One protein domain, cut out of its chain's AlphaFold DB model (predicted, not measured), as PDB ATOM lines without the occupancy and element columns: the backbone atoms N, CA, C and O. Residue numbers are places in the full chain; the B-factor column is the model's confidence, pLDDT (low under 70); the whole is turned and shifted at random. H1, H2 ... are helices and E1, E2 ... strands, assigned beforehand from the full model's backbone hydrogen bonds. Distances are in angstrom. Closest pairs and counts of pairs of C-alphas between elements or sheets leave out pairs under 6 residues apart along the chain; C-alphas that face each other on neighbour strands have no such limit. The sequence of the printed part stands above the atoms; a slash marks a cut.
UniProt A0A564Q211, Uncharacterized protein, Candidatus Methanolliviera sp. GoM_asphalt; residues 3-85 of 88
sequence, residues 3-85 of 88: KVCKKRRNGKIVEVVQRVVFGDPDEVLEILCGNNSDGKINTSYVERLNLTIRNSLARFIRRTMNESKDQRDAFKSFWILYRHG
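AT A GLANCE: This is residues 3 to 85 of the 88 residues of an uncharacterized protein of Candidatus Methanolliviera sp. GoM_asphalt (UniProt A0A564Q211). Picture an open, strung-out shape: a hairpin of two strands, E1 and E2, at one end, helix H3 at the other, and helix H2 as a bridge between them. H1 sits beyond the last residue of E2, and H3 lies crosswise near the far end of H2. The printed part has 83 residues, with E1, E2, H1, H2 and H3 in that order, an antiparallel sheet E1 - E2, and a mixed class of helices and strands. It is only just loose, close to extended, with a radius of gyration of the C-alphas of 17.3 A and spans of 46 by 33 by 25 A.

HOW THE PARTS SIT: Start at E1, residues 3 to 9, and E2, residues 12 to 20: this hairpin is antiparallel at 157 degrees, with N 5 and O 17 2.8 A apart and N 14 and O 7 2.9 A apart, within hydrogen-bond range. Go on to H1, residues 25 to 33; its closest C-alpha pair with E2 is Val 20 and Val 28, 7.5 A. H2, residues 43 to 56, is apart from H1; its closest C-alpha pair with E1 is Val 4 and Thr 43, 7.9 A. H3, residues 71 to 83, is close to H2 but not clearly touching, about perpendicular at 81 degrees; their closest C-alphas are those of Ile 53 and Leu 81, 7.9 A. In H1, H2 and H3 every O i to N i+4 pair is within hydrogen-bond range.

IN THESE COORDINATES: Find C-alpha 3 at (122.271, 155.083, 156.482), where E1 begins its 19.6 A; E2 measures 24.0 A and H1 11.9 A. From C-alpha 43 at (117.200, 151.774, 149.863), H2 runs 19.9 A. H3 runs 18.5 A to C-alpha 83 at (106.420, 148.007, 128.957).

THE WHOLE: Look for the two C-alphas farthest apart at Asn 10 and Lys 69, 51.0 A. The printed part has no cut, and the link from H2 to H3 is long, residues 57 to 70. Confidence is under 70 at residues 32 to 42 and 62 to 68.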
ATOM      1  N   LYS A   3     121.790 156.419 156.137       73.38
ATOM      2  CA  LYS A   3     122.271 155.083 156.482       73.38
ATOM      3  C   LYS A   3     121.170 154.308 157.183       73.38
ATOM      4  O   LYS A   3     120.599 154.769 158.169       73.38
ATOM      5  N   VAL A   4     120.905 153.104 156.686       75.50
ATOM      6  CA  VAL A   4     119.956 152.166 157.289       75.50
ATOM      7  C   VAL A   4     120.722 151.208 158.200       75.50
ATOM      8  O   VAL A   4     121.555 150.426 157.746       75.50
ATOM      9  N   CYS A   5     120.432 151.256 159.496       77.31
ATOM     10  CA  CYS A   5     121.026 150.409 160.524       77.31
ATOM     11  C   CYS A   5     120.012 149.349 160.971       77.31
ATOM     12  O   CYS A   5     118.961 149.671 161.521       77.31
ATOM     13  N   LYS A   6     120.329 148.069 160.757       82.44
ATOM     14  CA  LYS A   6     119.486 146.945 161.192       82.44
ATOM     15  C   LYS A   6     120.007 146.414 162.524       82.44
ATOM     16  O   LYS A   6     121.130 145.912 162.571       82.44
ATOM     17  N   LYS A   7     119.208 146.474 163.589       84.44
ATOM     18  CA  LYS A   7     119.530 145.789 164.847       84.44
ATOM     19  C   LYS A   7     119.053 144.343 164.761       84.44
ATOM     20  O   LYS A   7     117.923 144.074 164.342       84.44
ATOM     21  N   ARG A   8     119.920 143.405 165.143       89.44
ATOM     22  CA  ARG A   8     119.622 141.966 165.134       89.44
ATOM     23  C   ARG A   8     119.723 141.389 166.541       89.44
ATOM     24  O   ARG A   8     120.643 141.733 167.273       89.44
ATOM     25  N   ARG A   9     118.817 140.475 166.887       89.75
ATOM     26  CA  ARG A   9     118.858 139.661 168.112       89.75
ATOM     27  C   ARG A   9     118.605 138.206 167.727       89.75
ATOM     28  O   ARG A   9     117.676 137.933 166.972       89.75
ATOM     29  N   ASN A  10     119.454 137.286 168.186       87.75
ATOM     30  CA  ASN A  10     119.405 135.857 167.833       87.75
ATOM     31  C   ASN A  10     119.277 135.609 166.318       87.75
ATOM     32  O   ASN A  10     118.442 134.834 165.861       87.75
ATOM     33  N   GLY A  11     120.046 136.350 165.515       83.50
ATOM     34  CA  GLY A  11     120.024 136.222 164.057       83.50
ATOM     35  C   GLY A  11     118.788 136.808 163.361       83.50
ATOM     36  O   GLY A  11     118.810 136.904 162.137       83.50
ATOM     37  N   LYS A  12     117.758 137.281 164.075       80.44
ATOM     38  CA  LYS A  12     116.567 137.935 163.498       80.44
ATOM     39  C   LYS A  12     116.682 139.458 163.572       80.44
ATOM     40  O   LYS A  12     117.245 139.989 164.526       80.44
ATOM     41  N   ILE A  13     116.175 140.167 162.563       83.56
ATOM     42  CA  ILE A  13     116.104 141.638 162.580       83.56
ATOM     43  C   ILE A  13     114.968 142.031 163.521       83.56
ATOM     44  O   ILE A  13     113.830 141.636 163.291       83.56
ATOM     45  N   VAL A  14     115.292 142.783 164.570       86.69
ATOM     46  CA  VAL A  14     114.316 143.253 165.569       86.69
ATOM     47  C   VAL A  14     113.935 144.712 165.362       86.69
ATOM     48  O   VAL A  14     112.862 145.128 165.773       86.69
ATOM     49  N   GLU A  15     114.797 145.490 164.706       80.81
ATOM     50  CA  GLU A  15     114.577 146.915 164.485       80.81
ATOM     51  C   GLU A  15     115.368 147.386 163.261       80.81
ATOM     52  O   GLU A  15     116.481 146.914 162.997       80.81
ATOM     53  N   VAL A  16     114.807 148.336 162.516       76.25
ATOM     54  CA  VAL A  16     115.484 149.009 161.406       76.25
ATOM     55  C   VAL A  16     115.397 150.508 161.646       76.25
ATOM     56  O   VAL A  16     114.308 151.072 161.611       76.25
ATOM     57  N   VAL A  17     116.546 151.136 161.881       78.12
ATOM     58  CA  VAL A  17     116.675 152.570 162.166       78.12
ATOM     59  C   VAL A  17     117.307 153.254 160.962       78.12
ATOM     60  O   VAL A  17     118.320 152.781 160.446       78.12
ATOM     61  N   GLN A  18     116.734 154.365 160.514       73.38
ATOM     62  CA  GLN A  18     117.319 155.207 159.473       73.38
ATOM     63  C   GLN A  18     117.987 156.416 160.135       73.38
ATOM     64  O   GLN A  18     117.418 157.017 161.041       73.38
ATOM     65  N   ARG A  19     119.217 156.741 159.734       75.62
ATOM     66  CA  ARG A  19     119.975 157.885 160.258       75.62
ATOM     67  C   ARG A  19     120.523 158.717 159.107       75.62
ATOM     68  O   ARG A  19     121.138 158.161 158.199       75.62
ATOM     69  N   VAL A  20     120.356 160.033 159.168       77.00
ATOM     70  CA  VAL A  20     121.018 160.968 158.248       77.00
ATOM     71  C   VAL A  20     122.506 161.040 158.616       77.00
ATOM     72  O   VAL A  20     122.854 161.279 159.767       77.00
ATOM     73  N   VAL A  21     123.388 160.735 157.662       77.38
ATOM     74  CA  VAL A  21     124.859 160.739 157.831       77.38
ATOM     75  C   VAL A  21     125.504 161.935 157.130       77.38
ATOM     76  O   VAL A  21     126.556 162.389 157.555       77.38
ATOM     77  N   PHE A  22     124.875 162.453 156.074       75.25
ATOM     78  CA  PHE A  22     125.302 163.668 155.376       75.25
ATOM     79  C   PHE A  22     124.095 164.498 154.958       75.25
ATOM     80  O   PHE A  22     123.100 163.913 154.517       75.25
ATOM     81  N   GLY A  23     124.263 165.818 154.960       79.69
ATOM     82  CA  GLY A  23     123.220 166.788 154.632       79.69
ATOM     83  C   GLY A  23     122.498 167.297 155.874       79.69
ATOM     84  O   GLY A  23     122.711 166.775 156.973       79.69
ATOM     85  N   ASP A  24     121.671 168.317 155.671       82.69
ATOM     86  CA  ASP A  24     120.815 168.863 156.713       82.69
ATOM     87  C   ASP A  24     119.688 167.865 157.057       82.69
ATOM     88  O   ASP A  24     119.061 167.313 156.146       82.69
ATOM     89  N   PRO A  25     119.459 167.545 158.343       77.81
ATOM     90  CA  PRO A  25     118.455 166.564 158.732       77.81
ATOM     91  C   PRO A  25     117.039 166.960 158.329       77.81
ATOM     92  O   PRO A  25     116.288 166.067 157.943       77.81
ATOM     93  N   ASP A  26     116.694 168.245 158.408       78.19
ATOM     94  CA  ASP A  26     115.343 168.742 158.164       78.19
ATOM     95  C   ASP A  26     115.047 168.740 156.664       78.19
ATOM     96  O   ASP A  26     114.022 168.205 156.250       78.19
ATOM     97  N   GLU A  27     116.002 169.184 155.841       79.94
ATOM     98  CA  GLU A  27     115.917 169.090 154.376       79.94
ATOM     99  C   GLU A  27     115.783 167.627 153.915       79.94
ATOM    100  O   GLU A  27     114.954 167.273 153.073       79.94
ATOM    101  N   VAL A  28     116.576 166.724 154.502       75.62
ATOM    102  CA  VAL A  28     116.508 165.296 154.173       75.62
ATOM    103  C   VAL A  28     115.180 164.688 154.627       75.62
ATOM    104  O   VAL A  28     114.629 163.850 153.909       75.62
ATOM    105  N   LEU A  29     114.650 165.084 155.788       73.94
ATOM    106  CA  LEU A  29     113.352 164.609 156.268       73.94
ATOM    107  C   LEU A  29     112.205 165.136 155.404       73.94
ATOM    108  O   LEU A  29     111.282 164.382 155.110       73.94
ATOM    109  N   GLU A  30     112.273 166.391 154.967       76.44
ATOM    110  CA  GLU A  30     111.286 167.012 154.087       76.44
ATOM    111  C   GLU A  30     111.212 166.279 152.743       76.44
ATOM    112  O   GLU A  30     110.127 165.922 152.291       76.44
ATOM    113  N   ILE A  31     112.357 165.923 152.154       74.50
ATOM    114  CA  ILE A  31     112.412 165.123 150.920       74.50
ATOM    115  C   ILE A  31     111.843 163.706 151.131       74.50
ATOM    116  O   ILE A  31     111.214 163.134 150.234       74.50
ATOM    117  N   LEU A  32     112.064 163.108 152.305       67.00
ATOM    118  CA  LEU A  32     111.553 161.772 152.634       67.00
ATOM    119  C   LEU A  32     110.037 161.767 152.879       67.00
ATOM    120  O   LEU A  32     109.339 160.870 152.400       67.00
ATOM    121  N   CYS A  33     109.539 162.749 153.625       65.56
ATOM    122  CA  CYS A  33     108.142 162.855 154.040       65.56
ATOM    123  C   CYS A  33     107.258 163.517 152.972       65.56
ATOM    124  O   CYS A  33     106.090 163.159 152.844       65.56
ATOM    125  N   GLY A  34     107.802 164.434 152.168       61.12
ATOM    126  CA  GLY A  34     107.069 165.187 151.145       61.12
ATOM    127  C   GLY A  34     106.647 164.365 149.923       61.12
ATOM    128  O   GLY A  34     105.770 164.776 149.173       61.12
ATOM    129  N   ASN A  35     107.217 163.173 149.732       58.56
ATOM    130  CA  ASN A  35     106.952 162.320 148.568       58.56
ATOM    131  C   ASN A  35     105.771 161.340 148.744       58.56
ATOM    132  O   ASN A  35     105.696 160.353 148.012       58.56
ATOM    133  N   ASN A  36     104.865 161.555 149.711       53.53
ATOM    134  CA  ASN A  36     103.766 160.626 150.060       53.53
ATOM    135  C   ASN A  36     104.225 159.183 150.349       53.53
ATOM    136  O   ASN A  36     103.441 158.236 150.305       53.53
ATOM    137  N   SER A  37     105.512 159.001 150.635       56.62
ATOM    138  CA  SER A  37     106.038 157.758 151.179       56.62
ATOM    139  C   SER A  37     105.928 157.846 152.697       56.62
ATOM    140  O   SER A  37     106.125 158.931 153.234       56.62
ATOM    141  N   ASP A  38     105.628 156.742 153.387       58.47
ATOM    142  CA  ASP A  38     105.473 156.623 154.856       58.47
ATOM    143  C   ASP A  38     106.775 156.935 155.653       58.47
ATOM    144  O   ASP A  38     107.156 156.235 156.593       58.47
ATOM    145  N   GLY A  39     107.559 157.928 155.224       57.88
ATOM    146  CA  GLY A  39     108.883 158.269 155.740       57.88
ATOM    147  C   GLY A  39     109.916 157.159 155.541       57.88
ATOM    148  O   GLY A  39     110.963 157.162 156.185       57.88
ATOM    149  N   LYS A  40     109.628 156.163 154.692       62.06
ATOM    150  CA  LYS A  40     110.375 154.901 154.641       62.06
ATOM    151  C   LYS A  40     110.820 154.569 153.224       62.06
ATOM    152  O   LYS A  40     110.341 153.626 152.599       62.06
ATOM    153  N   ILE A  41     111.818 155.301 152.730       67.69
ATOM    154  CA  ILE A  41     112.505 154.894 151.501       67.69
ATOM    155  C   ILE A  41     113.289 153.612 151.787       67.69
ATOM    156  O   ILE A  41     114.227 153.580 152.591       67.69
ATOM    157  N   ASN A  42     112.901 152.524 151.125       69.25
ATOM    158  CA  ASN A  42     113.636 151.273 151.185       69.25
ATOM    159  C   ASN A  42     114.812 151.323 150.204       69.25
ATOM    160  O   ASN A  42     114.675 150.992 149.027       69.25
ATOM    161  N   THR A  43     115.992 151.692 150.697       71.50
ATOM    162  CA  THR A  43     117.200 151.774 149.863       71.50
ATOM    163  C   THR A  43     117.539 150.447 149.182       71.50
ATOM    164  O   THR A  43     117.999 150.459 148.049       71.50
ATOM    165  N   SER A  44     117.226 149.296 149.796       71.00
ATOM    166  CA  SER A  44     117.476 147.984 149.176       71.00
ATOM    167  C   SER A  44     116.596 147.710 147.953       71.00
ATOM    168  O   SER A  44     117.005 146.981 147.050       71.00
ATOM    169  N   TYR A  45     115.401 148.308 147.896       74.69
ATOM    170  CA  TYR A  45     114.556 148.263 146.704       74.69
ATOM    171  C   TYR A  45     115.173 149.111 145.584       74.69
ATOM    172  O   TYR A  45     115.346 148.613 144.475       74.69
ATOM    173  N   VAL A  46     115.607 150.335 145.902       77.12
ATOM    174  CA  VAL A  46     116.278 151.240 144.949       77.12
ATOM    175  C   VAL A  46     117.574 150.623 144.407       77.12
ATOM    176  O   VAL A  46     117.835 150.663 143.208       77.12
ATOM    177  N   GLU A  47     118.379 149.998 145.264       78.00
ATOM    178  CA  GLU A  47     119.611 149.305 144.874       78.00
ATOM    179  C   GLU A  47     119.340 148.116 143.942       78.00
ATOM    180  O   GLU A  47     120.026 147.963 142.929       78.00
ATOM    181  N   ARG A  48     118.323 147.297 144.245       82.56
ATOM    182  CA  ARG A  48     117.922 146.176 143.385       82.56
ATOM    183  C   ARG A  48     117.432 146.670 142.029       82.56
ATOM    184  O   ARG A  48     117.863 146.137 141.013       82.56
ATOM    185  N   LEU A  49     116.593 147.705 142.015       81.88
ATOM    186  CA  LEU A  49     116.102 148.331 140.791       81.88
ATOM    187  C   LEU A  49     117.264 148.853 139.933       81.88
ATOM    188  O   LEU A  49     117.329 148.569 138.740       81.88
ATOM    189  N   ASN A  50     118.230 149.533 140.555       82.25
ATOM    190  CA  ASN A  50     119.433 150.012 139.876       82.25
ATOM    191  C   ASN A  50     120.250 148.870 139.257       82.25
ATOM    192  O   ASN A  50     120.747 149.014 138.141       82.25
ATOM    193  N   LEU A  51     120.398 147.736 139.950       83.25
ATOM    194  CA  LEU A  51     121.077 146.561 139.397       83.25
ATOM    195  C   LEU A  51     120.300 145.945 138.229       83.25
ATOM    196  O   LEU A  51     120.913 145.651 137.205       83.25
ATOM    197  N   THR A  52     118.976 145.805 138.344       84.69
ATOM    198  CA  THR A  52     118.121 145.312 137.255       84.69
ATOM    199  C   THR A  52     118.262 146.189 136.014       84.69
ATOM    200  O   THR A  52     118.578 145.683 134.942       84.69
ATOM    201  N   ILE A  53     118.130 147.512 136.156       83.12
ATOM    202  CA  ILE A  53     118.253 148.463 135.041       83.12
ATOM    203  C   ILE A  53     119.637 148.367 134.386       83.12
ATOM    204  O   ILE A  53     119.729 148.310 133.160       83.12
ATOM    205  N   ARG A  54     120.713 148.308 135.182       81.81
ATOM    206  CA  ARG A  54     122.083 148.161 134.660       81.81
ATOM    207  C   ARG A  54     122.281 146.846 133.917       81.81
ATOM    208  O   ARG A  54     122.968 146.833 132.907       81.81
ATOM    209  N   ASN A  55     121.686 145.757 134.395       82.44
ATOM    210  CA  ASN A  55     121.805 144.456 133.746       82.44
ATOM    211  C   ASN A  55     120.965 144.365 132.461       82.44
ATOM    212  O   ASN A  55     121.336 143.664 131.526       82.44
ATOM    213  N   SER A  56     119.845 145.084 132.401       81.69
ATOM    214  CA  SER A  56     118.930 145.067 131.257       81.69
ATOM    215  C   SER A  56     119.285 146.071 130.159       81.69
ATOM    216  O   SER A  56     118.819 145.924 129.033       81.69
ATOM    217  N   LEU A  57     120.089 147.096 130.453       78.00
ATOM    218  CA  LEU A  57     120.401 148.164 129.505       78.00
ATOM    219  C   LEU A  57     121.889 148.512 129.504       78.00
ATOM    220  O   LEU A  57     122.394 149.185 130.403       78.00
ATOM    221  N   ALA A  58     122.558 148.181 128.398       76.06
ATOM    222  CA  ALA A  58     123.974 148.484 128.176       76.06
ATOM    223  C   ALA A  58     124.320 149.981 128.317       76.06
ATOM    224  O   ALA A  58     125.425 150.322 128.723       76.06
ATOM    225  N   ARG A  59     123.366 150.880 128.043       74.50
ATOM    226  CA  ARG A  59     123.527 152.340 128.192       74.50
ATOM    227  C   ARG A  59     123.628 152.839 129.636       74.50
ATOM    228  O   ARG A  59     124.026 153.978 129.847       74.50
ATOM    229  N   PHE A  60     123.225 152.021 130.610       71.75
ATOM    230  CA  PHE A  60     123.333 152.328 132.039       71.75
ATOM    231  C   PHE A  60     124.522 151.608 132.700       71.75
ATOM    232  O   PHE A  60     124.764 151.779 133.896       71.75
ATOM    233  N   ILE A  61     125.293 150.833 131.927       70.19
ATOM    234  CA  ILE A  61     126.574 150.251 132.336       70.19
ATOM    235  C   ILE A  61     127.688 151.297 132.120       70.19
ATOM    236  O   ILE A  61     127.580 152.177 131.272       70.19
ATOM    237  N   ARG A  62     128.742 151.231 132.945       62.44
ATOM    238  CA  ARG A  62     129.914 152.133 132.996       62.44
ATOM    239  C   ARG A  62     130.358 152.623 131.595       62.44
ATOM    240  O   ARG A  62     130.683 151.785 130.759       62.44
ATOM    241  N   ARG A  63     130.392 153.956 131.384       57.62
ATOM    242  CA  ARG A  63     130.903 154.723 130.212       57.62
ATOM    243  C   ARG A  63     131.470 153.854 129.074       57.62
ATOM    244  O   ARG A  63     132.680 153.679 128.959       57.62
ATOM    245  N   THR A  64     130.594 153.298 128.243       60.00
ATOM    246  CA  THR A  64     130.954 152.605 126.992       60.00
ATOM    247  C   THR A  64     130.387 153.391 125.802       60.00
ATOM    248  O   THR A  64     129.619 154.327 125.998       60.00
ATOM    249  N   MET A  65     130.695 153.006 124.558       61.78
ATOM    250  CA  MET A  65     130.200 153.650 123.316       61.78
ATOM    251  C   MET A  65     128.660 153.760 123.186       61.78
ATOM    252  O   MET A  65     128.164 154.357 122.234       61.78
ATOM    253  N   ASN A  66     127.908 153.192 124.130       62.81
ATOM    254  CA  ASN A  66     126.450 153.116 124.160       62.81
ATOM    255  C   ASN A  66     125.791 154.165 125.081       62.81
ATOM    256  O   ASN A  66     124.623 154.008 125.445       62.81
ATOM    257  N   GLU A  67     126.520 155.206 125.496       64.62
ATOM    258  CA  GLU A  67     125.947 156.291 126.300       64.62
ATOM    259  C   GLU A  67     124.799 157.017 125.577       64.62
ATOM    260  O   GLU A  67     124.779 157.173 124.353       64.62
ATOM    261  N   SER A  68     123.831 157.489 126.366       67.81
ATOM    262  CA  SER A  68     122.735 158.318 125.858       67.81
ATOM    263  C   SER A  68     123.273 159.719 125.574       67.81
ATOM    264  O   SER A  68     123.719 160.397 126.495       67.81
ATOM    265  N   LYS A  69     123.220 160.159 124.314       75.75
ATOM    266  CA  LYS A  69     123.643 161.514 123.913       75.75
ATOM    267  C   LYS A  69     122.580 162.578 124.209       75.75
ATOM    268  O   LYS A  69     122.887 163.763 124.218       75.75
ATOM    269  N   ASP A  70     121.344 162.143 124.458       79.38
ATOM    270  CA  ASP A  70     120.185 162.976 124.768       79.38
ATOM    271  C   ASP A  70     119.323 162.297 125.852       79.38
ATOM    272  O   ASP A  70     119.200 161.066 125.901       79.38
ATOM    273  N   GLN A  71     118.690 163.102 126.711       76.38
ATOM    274  CA  GLN A  71     117.725 162.661 127.722       76.38
ATOM    275  C   GLN A  71     116.561 161.865 127.118       76.38
ATOM    276  O   GLN A  71     116.056 160.932 127.749       76.38
ATOM    277  N   ARG A  72     116.167 162.166 125.876       80.50
ATOM    278  CA  ARG A  72     115.114 161.430 125.156       80.50
ATOM    279  C   ARG A  72     115.444 159.948 124.992       80.50
ATOM    280  O   ARG A  72     114.553 159.107 125.108       80.50
ATOM    281  N   ASP A  73     116.708 159.606 124.762       76.75
ATOM    282  CA  ASP A  73     117.118 158.213 124.561       76.75
ATOM    283  C   ASP A  73     117.134 157.426 125.877       76.75
ATOM    284  O   ASP A  73     116.787 156.240 125.907       76.75
ATOM    285  N   ALA A  74     117.476 158.097 126.981       76.19
ATOM    286  CA  ALA A  74     117.351 157.536 128.321       76.19
ATOM    287  C   ALA A  74     115.875 157.286 128.674       76.19
ATOM    288  O   ALA A  74     115.532 156.190 129.121       76.19
ATOM    289  N   PHE A  75     114.994 158.250 128.385       81.12
ATOM    290  CA  PHE A  75     113.561 158.142 128.665       81.12
ATOM    291  C   PHE A  75     112.886 157.030 127.853       81.12
ATOM    292  O   PHE A  75     112.146 156.220 128.406       81.12
ATOM    293  N   LYS A  76     113.199 156.914 126.555       81.69
ATOM    294  CA  LYS A  76     112.713 155.810 125.706       81.69
ATOM    295  C   LYS A  76     113.117 154.444 126.255       81.69
ATOM    296  O   LYS A  76     112.304 153.529 126.295       81.69
ATOM    297  N   SER A  77     114.364 154.310 126.695       76.88
ATOM    298  CA  SER A  77     114.878 153.037 127.207       76.88
ATOM    299  C   SER A  77     114.239 152.657 128.539       76.88
ATOM    300  O   SER A  77     113.887 151.500 128.743       76.88
ATOM    301  N   PHE A  78     114.025 153.635 129.419       81.56
ATOM    302  CA  PHE A  78     113.265 153.453 130.652       81.56
ATOM    303  C   PHE A  78     111.825 153.013 130.366       81.56
ATOM    304  O   PHE A  78     111.339 152.053 130.959       81.56
ATOM    305  N   TRP A  79     111.166 153.649 129.395       80.69
ATOM    306  CA  TRP A  79     109.807 153.294 128.996       80.69
ATOM    307  C   TRP A  79     109.724 151.852 128.461       80.69
ATOM    308  O   TRP A  79     108.815 151.107 128.822       80.69
ATOM    309  N   ILE A  80     110.702 151.414 127.657       81.31
ATOM    310  CA  ILE A  80     110.795 150.024 127.173       81.31
ATOM    311  C   ILE A  80     110.877 149.038 128.348       81.31
ATOM    312  O   ILE A  80     110.175 148.028 128.340       81.31
ATOM    313  N   LEU A  81     111.669 149.338 129.382       79.06
ATOM    314  CA  LEU A  81     111.741 148.490 130.576       79.06
ATOM    315  C   LEU A  81     110.397 148.398 131.312       79.06
ATOM    316  O   LEU A  81     110.033 147.307 131.749       79.06
ATOM    317  N   TYR A  82     109.653 149.506 131.409       80.50
ATOM    318  CA  TYR A  82     108.299 149.514 131.977       80.50
ATOM    319  C   TYR A  82     107.333 148.657 131.153       80.50
ATOM    320  O   TYR A  82     106.629 147.818 131.709       80.50
ATOM    321  N   ARG A  83     107.319 148.799 129.820       81.31
ATOM    322  CA  ARG A  83     106.420 148.007 128.957       81.31
ATOM    323  C   ARG A  83     106.701 146.515 128.999       81.31
ATOM    324  O   ARG A  83     105.768 145.729 128.879       81.31
ATOM    325  N   HIS A  84     107.962 146.128 129.143       79.19
ATOM    326  CA  HIS A  84     108.347 144.722 129.247       79.19
ATOM    327  C   HIS A  84     108.291 144.181 130.684       79.19
ATOM    328  O   HIS A  84     108.694 143.042 130.908       79.19
ATOM    329  N   GLY A  85     107.796 144.964 131.652       78.50
ATOM    330  CA  GLY A  85     107.635 144.532 133.043       78.50
ATOM    331  C   GLY A  85     108.956 144.271 133.772       78.50
ATOM    332  O   GLY A  85     108.979 143.564 134.775       78.50
TER     333      GLY A  85